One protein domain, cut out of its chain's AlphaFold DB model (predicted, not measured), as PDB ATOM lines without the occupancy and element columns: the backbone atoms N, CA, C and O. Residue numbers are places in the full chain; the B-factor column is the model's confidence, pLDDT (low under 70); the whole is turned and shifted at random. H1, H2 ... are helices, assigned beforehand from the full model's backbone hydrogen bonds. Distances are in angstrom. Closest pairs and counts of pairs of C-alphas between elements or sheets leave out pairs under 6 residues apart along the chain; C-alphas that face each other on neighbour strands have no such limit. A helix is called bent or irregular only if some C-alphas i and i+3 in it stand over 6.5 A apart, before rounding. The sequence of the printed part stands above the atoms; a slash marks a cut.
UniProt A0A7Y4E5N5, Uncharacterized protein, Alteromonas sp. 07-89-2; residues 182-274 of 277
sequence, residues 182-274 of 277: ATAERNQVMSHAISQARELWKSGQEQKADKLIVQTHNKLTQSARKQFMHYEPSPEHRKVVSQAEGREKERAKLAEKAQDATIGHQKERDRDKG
ATOM      1  N   ALA A 182     210.091 207.471 308.498       85.25
ATOM      2  CA  ALA A 182     210.346 207.356 307.067       85.25
ATOM      3  C   ALA A 182     210.294 205.895 306.575       85.25
ATOM      4  O   ALA A 182     209.967 205.623 305.420       85.25
ATOM      5  N   THR A 183     210.629 204.918 307.421       87.31
ATOM      6  CA  THR A 183     210.484 203.490 307.085       87.31
ATOM      7  C   THR A 183     209.016 203.050 307.113       87.31
ATOM      8  O   THR A 183     208.599 202.270 306.254       87.31
ATOM      9  N   ALA A 184     208.220 203.559 308.055       88.38
ATOM     10  CA  ALA A 184     206.789 203.284 308.146       88.38
ATOM     11  C   ALA A 184     206.029 203.820 306.921       88.38
ATOM     12  O   ALA A 184     205.282 203.068 306.297       88.38
ATOM     13  N   GLU A 185     206.302 205.061 306.507       89.75
ATOM     14  CA  GLU A 185     205.727 205.655 305.291       89.75
ATOM     15  C   GLU A 185     206.052 204.827 304.041       89.75
ATOM     16  O   GLU A 185     205.170 204.486 303.249       89.75
ATOM     17  N   ARG A 186     207.316 204.411 303.882       93.19
ATOM     18  CA  ARG A 186     207.722 203.540 302.764       93.19
ATOM     19  C   ARG A 186     206.983 202.203 302.787       93.19
ATOM     20  O   ARG A 186     206.543 201.728 301.741       93.19
ATOM     21  N   ASN A 187     206.801 201.607 303.964       93.44
ATOM     22  CA  ASN A 187     206.047 200.362 304.105       93.44
ATOM     23  C   ASN A 187     204.561 200.522 303.772       93.44
ATOM     24  O   ASN A 187     203.978 199.597 303.206       93.44
ATOM     25  N   GLN A 188     203.963 201.682 304.044       95.44
ATOM     26  CA  GLN A 188     202.596 201.983 303.624       95.44
ATOM     27  C   GLN A 188     202.481 202.036 302.093       95.44
ATOM     28  O   GLN A 188     201.584 201.410 301.521       95.44
ATOM     29  N   VAL A 189     203.427 202.696 301.415       96.38
ATOM     30  CA  VAL A 189     203.489 202.719 299.941       96.38
ATOM     31  C   VAL A 189     203.657 201.306 299.376       96.38
ATOM     32  O   VAL A 189     202.957 200.924 298.435       96.38
ATOM     33  N   MET A 190     204.536 200.498 299.975       97.56
ATOM     34  CA  MET A 190     204.740 199.104 299.572       97.56
ATOM     35  C   MET A 190     203.469 198.259 299.753       97.56
ATOM     36  O   MET A 190     203.114 197.485 298.864       97.56
ATOM     37  N   SER A 191     202.754 198.432 300.870       97.25
ATOM     38  CA  SER A 191     201.489 197.739 301.149       97.25
ATOM     39  C   SER A 191     200.423 198.059 300.099       97.25
ATOM     40  O   SER A 191     199.744 197.162 299.583       97.25
ATOM     41  N   HIS A 192     200.322 199.333 299.715       97.38
ATOM     42  CA  HIS A 192     199.404 199.770 298.669       97.38
ATOM     43  C   HIS A 192     199.750 199.139 297.313       97.38
ATOM     44  O   HIS A 192     198.874 198.577 296.655       97.38
ATOM     45  N   ALA A 193     201.031 199.139 296.930       97.19
ATOM     46  CA  ALA A 193     201.486 198.508 295.694       97.19
ATOM     47  C   ALA A 193     201.236 196.993 295.675       97.19
ATOM     48  O   ALA A 193     200.805 196.460 294.655       97.19
ATOM     49  N   ILE A 194     201.442 196.294 296.795       97.25
ATOM     50  CA  ILE A 194     201.128 194.861 296.913       97.25
ATOM     51  C   ILE A 194     199.625 194.622 296.765       97.25
ATOM     52  O   ILE A 194     199.219 193.676 296.092       97.25
ATOM     53  N   SER A 195     198.794 195.476 297.359       97.19
ATOM     54  CA  SER A 195     197.337 195.361 297.248       97.19
ATOM     55  C   SER A 195     196.872 195.539 295.801       97.19
ATOM     56  O   SER A 195     196.127 194.707 295.292       97.19
ATOM     57  N   GLN A 196     197.393 196.545 295.096       97.50
ATOM     58  CA  GLN A 196     197.133 196.732 293.665       97.50
ATOM     59  C   GLN A 196     197.658 195.562 292.817       97.50
ATOM     60  O   GLN A 196     196.978 195.087 291.909       97.50
ATOM     61  N   ALA A 197     198.854 195.059 293.126       96.94
ATOM     62  CA  ALA A 197     199.442 193.920 292.433       96.94
ATOM     63  C   ALA A 197     198.594 192.648 292.593       96.94
ATOM     64  O   ALA A 197     198.466 191.882 291.641       96.94
ATOM     65  N   ARG A 198     197.966 192.433 293.757       95.75
ATOM     66  CA  ARG A 198     197.038 191.309 293.971       95.75
ATOM     67  C   ARG A 198     195.819 191.381 293.052       95.75
ATOM     68  O   ARG A 198     195.417 190.351 292.521       95.75
ATOM     69  N   GLU A 199     195.264 192.567 292.823       96.94
ATOM     70  CA  GLU A 199     194.147 192.736 291.883       96.94
ATOM     71  C   GLU A 199     194.582 192.488 290.432       96.94
ATOM     72  O   GLU A 199     193.901 191.782 289.686       96.94
ATOM     73  N   LEU A 200     195.776 192.954 290.050       96.56
ATOM     74  CA  LEU A 200     196.352 192.636 288.741       96.56
ATOM     75  C   LEU A 200     196.563 191.125 288.565       96.56
ATOM     76  O   LEU A 200     196.215 190.593 287.510       96.56
ATOM     77  N   TRP A 201     197.045 190.427 289.596       93.31
ATOM     78  CA  TRP A 201     197.158 188.963 289.605       93.31
ATOM     79  C   TRP A 201     195.813 188.281 289.351       93.31
ATOM     80  O   TRP A 201     195.717 187.451 288.452       93.31
ATOM     81  N   LYS A 202     194.754 188.667 290.074       94.31
ATOM     82  CA  LYS A 202     193.403 188.104 289.880       94.31
ATOM     83  C   LYS A 202     192.866 188.329 288.465       94.31
ATOM     84  O   LYS A 202     192.131 187.495 287.954       94.31
ATOM     85  N   SER A 203     193.249 189.434 287.826       95.44
ATOM     86  CA  SER A 203     192.882 189.747 286.438       95.44
ATOM     87  C   SER A 203     193.747 189.048 285.372       95.44
ATOM     88  O   SER A 203     193.620 189.355 284.188       95.44
ATOM     89  N   GLY A 204     194.662 188.154 285.770       94.81
ATOM     90  CA  GLY A 204     195.580 187.445 284.870       94.81
ATOM     91  C   GLY A 204     196.788 188.269 284.403       94.81
ATOM     92  O   GLY A 204     197.531 187.846 283.524       94.81
ATOM     93  N   GLN A 205     197.021 189.453 284.979       95.31
ATOM     94  CA  GLN A 205     198.112 190.362 284.606       95.31
ATOM     95  C   GLN A 205     199.353 190.177 285.501       95.31
ATOM     96  O   GLN A 205     199.942 191.149 285.982       95.31
ATOM     97  N   GLU A 206     199.778 188.928 285.711       93.38
ATOM     98  CA  GLU A 206     200.841 188.552 286.663       93.38
ATOM     99  C   GLU A 206     202.170 189.290 286.421       93.38
ATOM    100  O   GLU A 206     202.795 189.789 287.358       93.38
ATOM    101  N   GLN A 207     202.586 189.441 285.156       94.19
ATOM    102  CA  GLN A 207     203.826 190.155 284.823       94.19
ATOM    103  C   GLN A 207     203.766 191.635 285.219       94.19
ATOM    104  O   GLN A 207     204.746 192.187 285.721       94.19
ATOM    105  N   LYS A 208     202.625 192.297 284.996       95.25
ATOM    106  CA  LYS A 208     202.458 193.707 285.375       95.25
ATOM    107  C   LYS A 208     202.444 193.868 286.889       95.25
ATOM    108  O   LYS A 208     202.989 194.842 287.398       95.25
ATOM    109  N   ALA A 209     201.865 192.906 287.597       96.38
ATOM    110  CA  ALA A 209     201.837 192.913 289.043       96.38
ATOM    111  C   ALA A 209     203.229 192.743 289.668       96.38
ATOM    112  O   ALA A 209     203.599 193.508 290.558       96.38
ATOM    113  N   ASP A 210     204.029 191.799 289.168       96.25
ATOM    114  CA  ASP A 210     205.409 191.626 289.630       96.25
ATOM    115  C   ASP A 210     206.253 192.868 289.320       96.25
ATOM    116  O   ASP A 210     206.961 193.363 290.198       96.25
ATOM    117  N   LYS A 211     206.117 193.441 288.115       96.25
ATOM    118  CA  LYS A 211     206.775 194.710 287.766       96.25
ATOM    119  C   LYS A 211     206.383 195.840 288.710       96.25
ATOM    120  O   LYS A 211     207.264 196.587 289.125       96.25
ATOM    121  N   LEU A 212     205.107 195.963 289.081       97.50
ATOM    122  CA  LEU A 212     204.649 196.981 290.029       97.50
ATOM    123  C   LEU A 212     205.331 196.826 291.397       97.50
ATOM    124  O   LEU A 212     205.824 197.814 291.946       97.50
ATOM    125  N   ILE A 213     205.410 195.599 291.921       97.56
ATOM    126  CA  ILE A 213     206.071 195.296 293.201       97.56
ATOM    127  C   ILE A 213     207.563 195.643 293.126       97.56
ATOM    128  O   ILE A 213     208.053 196.411 293.954       97.56
ATOM    129  N   VAL A 214     208.274 195.138 292.112       97.19
ATOM    130  CA  VAL A 214     209.725 195.340 291.951       97.19
ATOM    131  C   VAL A 214     210.062 196.814 291.718       97.19
ATOM    132  O   VAL A 214     210.981 197.352 292.333       97.19
ATOM    133  N   GLN A 215     209.309 197.511 290.864       97.31
ATOM    134  CA  GLN A 215     209.525 198.938 290.613       97.31
ATOM    135  C   GLN A 215     209.252 199.782 291.854       97.31
ATOM    136  O   GLN A 215     210.004 200.719 292.124       97.31
ATOM    137  N   THR A 216     208.202 199.463 292.614       97.69
ATOM    138  CA  THR A 216     207.907 200.166 293.868       97.69
ATOM    139  C   THR A 216     209.030 199.944 294.870       97.69
ATOM    140  O   THR A 216     209.572 200.919 295.385       97.69
ATOM    141  N   HIS A 217     209.453 198.694 295.075       97.31
ATOM    142  CA  HIS A 217     210.570 198.376 295.960       97.31
ATOM    143  C   HIS A 217     211.845 199.139 295.561       97.31
ATOM    144  O   HIS A 217     212.425 199.842 296.386       97.31
ATOM    145  N   ASN A 218     212.219 199.120 294.278       96.50
ATOM    146  CA  ASN A 218     213.385 199.850 293.776       96.50
ATOM    147  C   ASN A 218     213.282 201.368 293.992       96.50
ATOM    148  O   ASN A 218     214.262 201.994 294.398       96.50
ATOM    149  N   LYS A 219     212.106 201.969 293.762       96.81
ATOM    150  CA  LYS A 219     211.873 203.403 294.013       96.81
ATOM    151  C   LYS A 219     212.034 203.751 295.493       96.81
ATOM    152  O   LYS A 219     212.686 204.747 295.812       96.81
ATOM    153  N   LEU A 220     211.478 202.938 296.392       96.00
ATOM    154  CA  LEU A 220     211.577 203.150 297.839       96.00
ATOM    155  C   LEU A 220     213.023 202.998 298.330       96.00
ATOM    156  O   LEU A 220     213.501 203.844 299.083       96.00
ATOM    157  N   THR A 221     213.751 202.001 297.824       94.44
ATOM    158  CA  THR A 221     215.176 201.792 298.118       94.44
ATOM    159  C   THR A 221     216.042 202.945 297.610       94.44
ATOM    160  O   THR A 221     216.914 203.429 298.332       94.44
ATOM    161  N   GLN A 222     215.794 203.457 296.401       93.06
ATOM    162  CA  GLN A 222     216.496 204.640 295.889       93.06
ATOM    163  C   GLN A 222     216.171 205.902 296.701       93.06
ATOM    164  O   GLN A 222     217.072 206.688 296.992       93.06
ATOM    165  N   SER A 223     214.907 206.094 297.091       91.00
ATOM    166  CA  SER A 223     214.487 207.198 297.961       91.00
ATOM    167  C   SER A 223     215.179 207.141 299.327       91.00
ATOM    168  O   SER A 223     215.680 208.161 299.794       91.00
ATOM    169  N   ALA A 224     215.280 205.958 299.940       88.38
ATOM    170  CA  ALA A 224     216.015 205.767 301.189       88.38
ATOM    171  C   ALA A 224     217.501 206.110 301.039       88.38
ATOM    172  O   ALA A 224     218.029 206.886 301.833       88.38
ATOM    173  N   ARG A 225     218.152 205.644 299.965       88.56
ATOM    174  CA  ARG A 225     219.566 205.956 299.701       88.56
ATOM    175  C   ARG A 225     219.835 207.454 299.562       88.56
ATOM    176  O   ARG A 225     220.853 207.922 300.054       88.56
ATOM    177  N   LYS A 226     218.921 208.220 298.947       86.44
ATOM    178  CA  LYS A 226     219.033 209.692 298.857       86.44
ATOM    179  C   LYS A 226     218.997 210.384 300.223       86.44
ATOM    180  O   LYS A 226     219.503 211.490 300.347       86.44
ATOM    181  N   GLN A 227     218.409 209.736 301.226       79.69
ATOM    182  CA  GLN A 227     218.382 210.190 302.616       79.69
ATOM    183  C   GLN A 227     219.466 209.512 303.470       79.69
ATOM    184  O   GLN A 227     219.387 209.553 304.691       79.69
ATOM    185  N   PHE A 228     220.465 208.870 302.846       79.38
ATOM    186  CA  PHE A 228     221.520 208.105 303.524       79.38
ATOM    187  C   PHE A 228     220.988 206.968 304.413       79.38
ATOM    188  O   PHE A 228     221.617 206.572 305.391       79.38
ATOM    189  N   MET A 229     219.828 206.417 304.054       84.25
ATOM    190  CA  MET A 229     219.174 205.312 304.748       84.25
ATOM    191  C   MET A 229     219.155 204.041 303.893       84.25
ATOM    192  O   MET A 229     219.219 204.088 302.661       84.25
ATOM    193  N   HIS A 230     218.984 202.895 304.552       88.00
ATOM    194  CA  HIS A 230     218.647 201.628 303.901       88.00
ATOM    195  C   HIS A 230     217.164 201.320 304.110       88.00
ATOM    196  O   HIS A 230     216.630 201.556 305.193       88.00
ATOM    197  N   TYR A 231     216.501 200.809 303.076       91.38
ATOM    198  CA  TYR A 231     215.112 200.369 303.166       91.38
ATOM    199  C   TYR A 231     215.042 198.863 302.978       91.38
ATOM    200  O   TYR A 231     215.540 198.329 301.989       91.38
ATOM    201  N   GLU A 232     214.369 198.204 303.915       91.31
ATOM    202  CA  GLU A 232     213.912 196.831 303.762       91.31
ATOM    203  C   GLU A 232     212.395 196.782 303.944       91.31
ATOM    204  O   GLU A 232     211.869 197.436 304.855       91.31
ATOM    205  N   PRO A 233     211.679 195.974 303.145       91.44
ATOM    206  CA  PRO A 233     210.260 195.745 303.362       91.44
ATOM    207  C   PRO A 233     209.981 195.199 304.770       91.44
ATOM    208  O   PRO A 233     210.774 194.424 305.328       91.44
ATOM    209  N   SER A 234     208.820 195.554 305.326       91.75
ATOM    210  CA  SER A 234     208.313 194.938 306.557       91.75
ATOM    211  C   SER A 234     208.228 193.408 306.417       91.75
ATOM    212  O   SER A 234     208.046 192.907 305.300       91.75
ATOM    213  N   PRO A 235     208.339 192.637 307.519       93.31
ATOM    214  CA  PRO A 235     208.308 191.171 307.477       93.31
ATOM    215  C   PRO A 235     207.140 190.587 306.668       93.31
ATOM    216  O   PRO A 235     207.328 189.629 305.919       93.31
ATOM    217  N   GLU A 236     205.970 191.222 306.740       93.06
ATOM    218  CA  GLU A 236     204.755 190.857 306.000       93.06
ATOM    219  C   GLU A 236     204.910 190.968 304.474       93.06
ATOM    220  O   GLU A 236     204.322 190.193 303.718       93.06
ATOM    221  N   HIS A 237     205.720 191.916 304.001       94.50
ATOM    222  CA  HIS A 237     205.924 192.191 302.580       94.50
ATOM    223  C   HIS A 237     207.155 191.482 301.997       94.50
ATOM    224  O   HIS A 237     207.183 191.219 300.794       94.50
ATOM    225  N   ARG A 238     208.161 191.132 302.819       93.75
ATOM    226  CA  ARG A 238     209.454 190.565 302.368       93.75
ATOM    227  C   ARG A 238     209.300 189.374 301.430       93.75
ATOM    228  O   ARG A 238     209.922 189.343 300.372       93.75
ATOM    229  N   LYS A 239     208.449 188.409 301.796       96.00
ATOM    230  CA  LYS A 239     208.217 187.203 300.984       96.00
ATOM    231  C   LYS A 239     207.628 187.553 299.617       96.00
ATOM    232  O   LYS A 239     208.082 187.028 298.606       96.00
ATOM    233  N   VAL A 240     206.643 188.451 299.587       95.31
ATOM    234  CA  VAL A 240     205.959 188.867 298.353       95.31
ATOM    235  C   VAL A 240     206.920 189.617 297.428       95.31
ATOM    236  O   VAL A 240     206.980 189.313 296.239       95.31
ATOM    237  N   VAL A 241     207.709 190.542 297.983       96.19
ATOM    238  CA  VAL A 241     208.732 191.292 297.239       96.19
ATOM    239  C   VAL A 241     209.784 190.350 296.659       96.19
ATOM    240  O   VAL A 241     210.004 190.365 295.452       96.19
ATOM    241  N   SER A 242     210.362 189.470 297.480       96.19
ATOM    242  CA  SER A 242     211.399 188.531 297.039       96.19
ATOM    243  C   SER A 242     210.911 187.588 295.933       96.19
ATOM    244  O   SER A 242     211.635 187.329 294.973       96.19
ATOM    245  N   GLN A 243     209.667 187.108 296.017       95.75
ATOM    246  CA  GLN A 243     209.079 186.271 294.970       95.75
ATOM    247  C   GLN A 243     208.875 187.034 293.656       95.75
ATOM    248  O   GLN A 243     209.165 186.490 292.590       95.75
ATOM    249  N   ALA A 244     208.396 188.280 293.716       94.75
ATOM    250  CA  ALA A 244     208.241 189.119 292.530       94.75
ATOM    251  C   ALA A 244     209.598 189.436 291.878       94.75
ATOM    252  O   ALA A 244     209.729 189.341 290.658       94.75
ATOM    253  N   GLU A 245     210.626 189.737 292.676       94.38
ATOM    254  CA  GLU A 245     211.999 189.942 292.195       94.38
ATOM    255  C   GLU A 245     212.584 188.682 291.554       94.38
ATOM    256  O   GLU A 245     213.205 188.765 290.493       94.38
ATOM    257  N   GLY A 246     212.358 187.512 292.161       94.75
ATOM    258  CA  GLY A 246     212.771 186.221 291.613       94.75
ATOM    259  C   GLY A 246     212.165 185.966 290.233       94.75
ATOM    260  O   GLY A 246     212.903 185.735 289.273       94.75
ATOM    261  N   ARG A 247     210.839 186.106 290.110       94.38
ATOM    262  CA  ARG A 247     210.127 185.930 288.834       94.38
ATOM    263  C   ARG A 247     210.558 186.948 287.780       94.38
ATOM    264  O   ARG A 247     210.746 186.582 286.623       94.38
ATOM    265  N   GLU A 248     210.757 188.213 288.146       91.88
ATOM    266  CA  GLU A 248     211.205 189.229 287.185       91.88
ATOM    267  C   GLU A 248     212.644 188.979 286.714       91.88
ATOM    268  O   GLU A 248     212.946 189.137 285.530       91.88
ATOM    269  N   LYS A 249     213.524 188.501 287.601       92.25
ATOM    270  CA  LYS A 249     214.893 188.111 287.244       92.25
ATOM    271  C   LYS A 249     214.923 186.907 286.303       92.25
ATOM    272  O   LYS A 249     215.731 186.880 285.377       92.25
ATOM    273  N   GLU A 250     214.060 185.920 286.516       90.94
ATOM    274  CA  GLU A 250     213.912 184.781 285.603       90.94
ATOM    275  C   GLU A 250     213.418 185.221 284.223       90.94
ATOM    276  O   GLU A 250     214.003 184.831 283.212       90.94
ATOM    277  N   ARG A 251     212.413 186.105 284.166       86.88
ATOM    278  CA  ARG A 251     211.935 186.677 282.898       86.88
ATOM    279  C   ARG A 251     213.025 187.454 282.167       86.88
ATOM    280  O   ARG A 251     213.155 187.298 280.957       86.88
ATOM    281  N   ALA A 252     213.817 188.255 282.880       86.62
ATOM    282  CA  ALA A 252     214.927 188.997 282.286       86.62
ATOM    283  C   ALA A 252     215.971 188.053 281.664       86.62
ATOM    284  O   ALA A 252     216.355 188.247 280.515       86.62
ATOM    285  N   LYS A 253     216.345 186.976 282.368       88.94
ATOM    286  CA  LYS A 253     217.262 185.948 281.840       88.94
ATOM    287  C   LYS A 253     216.710 185.237 280.602       88.94
ATOM    288  O   LYS A 253     217.467 184.891 279.701       88.94
ATOM    289  N   LEU A 254     215.404 184.968 280.563       84.38
ATOM    290  CA  LEU A 254     214.763 184.355 279.396       84.38
ATOM    291  C   LEU A 254     214.736 185.312 278.198       84.38
ATOM    292  O   LEU A 254     214.981 184.878 277.075       84.38
ATOM    293  N   ALA A 255     214.490 186.603 278.431       81.75
ATOM    294  CA  ALA A 255     214.534 187.624 277.387       81.75
ATOM    295  C   ALA A 255     215.949 187.796 276.807       81.75
ATOM    296  O   ALA A 255     216.097 187.879 275.591       81.75
ATOM    297  N   GLU A 256     216.980 187.776 277.656       77.38
ATOM    298  CA  GLU A 256     218.391 187.828 277.248       77.38
ATOM    299  C   GLU A 256     218.766 186.621 276.371       77.38
ATOM    300  O   GLU A 256     219.253 186.788 275.256       77.38
ATOM    301  N   LYS A 257     218.401 185.401 276.791       76.06
ATOM    302  CA  LYS A 257     218.610 184.185 275.981       76.06
ATOM    303  C   LYS A 257     217.880 184.218 274.636       76.06
ATOM    304  O   LYS A 257     218.403 183.718 273.644       76.06
ATOM    305  N   ALA A 258     216.672 184.779 274.595       72.50
ATOM    306  CA  ALA A 258     215.918 184.919 273.352       72.50
ATOM    307  C   ALA A 258     216.571 185.938 272.398       72.50
ATOM    308  O   ALA A 258     216.596 185.719 271.185       72.50
ATOM    309  N   GLN A 259     217.141 187.023 272.930       70.81
ATOM    310  CA  GLN A 259     217.906 187.991 272.142       70.81
ATOM    311  C   GLN A 259     219.199 187.377 271.592       70.81
ATOM    312  O   GLN A 259     219.453 187.495 270.393       70.81
ATOM    313  N   ASP A 260     219.948 186.636 272.408       69.19
ATOM    314  CA  ASP A 260     221.173 185.956 271.976       69.19
ATOM    315  C   ASP A 260     220.912 184.892 270.900       69.19
ATOM    316  O   ASP A 260     221.655 184.807 269.922       69.19
ATOM    317  N   ALA A 261     219.818 184.129 271.013       62.53
ATOM    318  CA  ALA A 261     219.402 183.182 269.976       62.53
ATOM    319  C   ALA A 261     219.049 183.889 268.652       62.53
ATOM    320  O   ALA A 261     219.355 183.388 267.569       62.53
ATOM    321  N   THR A 262     218.456 185.084 268.722       62.00
ATOM    322  CA  THR A 262     218.114 185.883 267.534       62.00
ATOM    323  C   THR A 262     219.370 186.441 266.849       62.00
ATOM    324  O   THR A 262     219.472 186.408 265.621       62.00
ATOM    325  N   ILE A 263     220.361 186.888 267.630       61.50
ATOM    326  CA  ILE A 263     221.658 187.381 267.132       61.50
ATOM    327  C   ILE A 263     222.507 186.227 266.564       61.50
ATOM    328  O   ILE A 263     223.156 186.386 265.527       61.50
ATOM    329  N   GLY A 264     222.481 185.051 267.203       60.22
ATOM    330  CA  GLY A 264     223.145 183.836 266.721       60.22
ATOM    331  C   GLY A 264     222.609 183.372 265.364       60.22
ATOM    332  O   GLY A 264     223.388 183.166 264.434       60.22
ATOM    333  N   HIS A 265     221.283 183.323 265.204       59.50
ATOM    334  CA  HIS A 265     220.651 182.950 263.935       59.50
ATOM    335  C   HIS A 265     220.848 183.978 262.809       59.50
ATOM    336  O   HIS A 265     220.866 183.597 261.638       59.50
ATOM    337  N   GLN A 266     221.028 185.268 263.121       57.12
ATOM    338  CA  GLN A 266     221.417 186.263 262.114       57.12
ATOM    339  C   GLN A 266     222.848 186.031 261.608       57.12
ATOM    340  O   GLN A 266     223.073 186.054 260.400       57.12
ATOM    341  N   LYS A 267     223.799 185.710 262.498       55.25
ATOM    342  CA  LYS A 267     225.190 185.411 262.106       55.25
ATOM    343  C   LYS A 267     225.340 184.128 261.284       55.25
ATOM    344  O   LYS A 267     226.219 184.071 260.427       55.25
ATOM    345  N   GLU A 268     224.514 183.111 261.523       54.53
ATOM    346  CA  GLU A 268     224.506 181.881 260.712       54.53
ATOM    347  C   GLU A 268     223.910 182.116 259.316       54.53
ATOM    348  O   GLU A 268     224.513 181.716 258.323       54.53
ATOM    349  N   ARG A 269     222.800 182.863 259.208       55.19
ATOM    350  CA  ARG A 269     222.207 183.219 257.903       55.19
ATOM    351  C   ARG A 269     223.127 184.057 257.015       55.19
ATOM    352  O   ARG A 269     223.060 183.924 255.794       55.19
ATOM    353  N   ASP A 270     223.960 184.911 257.604       53.91
ATOM    354  CA  ASP A 270     224.917 185.723 256.846       53.91
ATOM    355  C   ASP A 270     226.153 184.916 256.402       53.91
ATOM    356  O   ASP A 270     226.731 185.218 255.358       53.91
ATOM    357  N   ARG A 271     226.529 183.849 257.126       54.97
ATOM    358  CA  ARG A 271     227.592 182.918 256.698       54.97
ATOM    359  C   ARG A 271     227.162 182.029 255.533       54.97
ATOM    360  O   ARG A 271     227.944 181.858 254.601       54.97
ATOM    361  N   ASP A 272     225.925 181.537 255.537       55.47
ATOM    362  CA  ASP A 272     225.420 180.664 254.465       55.47
ATOM    363  C   ASP A 272     225.206 181.399 253.132       55.47
ATOM    364  O   ASP A 272     225.274 180.790 252.068       55.47
ATOM    365  N   LYS A 273     225.023 182.725 253.154       54.91
ATOM    366  CA  LYS A 273     224.984 183.553 251.933       54.91
ATOM    367  C   LYS A 273     226.365 183.884 251.358       54.91
ATOM    368  O   LYS A 273     226.445 184.331 250.219       54.91
ATOM    369  N   GLY A 274     227.441 183.688 252.123       53.16
ATOM    370  CA  GLY A 274     228.818 183.969 251.698       53.16
ATOM    371  C   GLY A 274     229.537 182.793 251.030       53.16
ATOM    372  O   GLY A 274     230.656 182.971 250.557       53.16
TER     373      GLY A 274
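AT A GLANCE: This is residues 182 to 274 of the 277 residues of an uncharacterized protein of Alteromonas sp. 07-89-2 (UniProt A0A7Y4E5N5). A helical hairpin, H1 and H2 side by side, is crossed on one face by long H3, whose residues 252 to 272 stick out as an arm. The printed part has 93 residues with three named helices, H1, H2, H3, and no named strand: all helix. It is only just extended, close to loose, with a radius of gyration of the C-alphas of 18.6 A, spanning 63 by 36 by 15 A.

IN THESE COORDINATES: Find C-alpha 182 at (210.346, 207.356, 307.067), where H1, residues 182 to 202, begins. H2 is residues 206 to 226. H3, residues 235 to 272, runs 56.7 A to (225.420, 180.664, 254.465); it is irregular, C-alphas 236 and 239 being 7.1 A apart.

HOW THE PARTS SIT: H1 and H2, a hairpin, touch at a shallow tilt of 10 degrees, opposite ways; closest are C-alphas Ala 197 and Ala 209, 4.3 A. H3 touches H1 with residues 237 to 240 alone, a steep tilt of 61 degrees; closest are C-alphas Ser 191 and His 237, 7.2 A. H3 touches H2 with residues 241 to 248 alone, only just about perpendicular at 71 degrees; closest are C-alphas Asp 210 and Ala 244, 4.8 A. Every O i to N i+4 pair is within hydrogen-bond range in H1 and H2, 32 of 34 in H3.

THE WHOLE: The printed part has no cut and no long link. Residues 260 to 274 are under pLDDT 70.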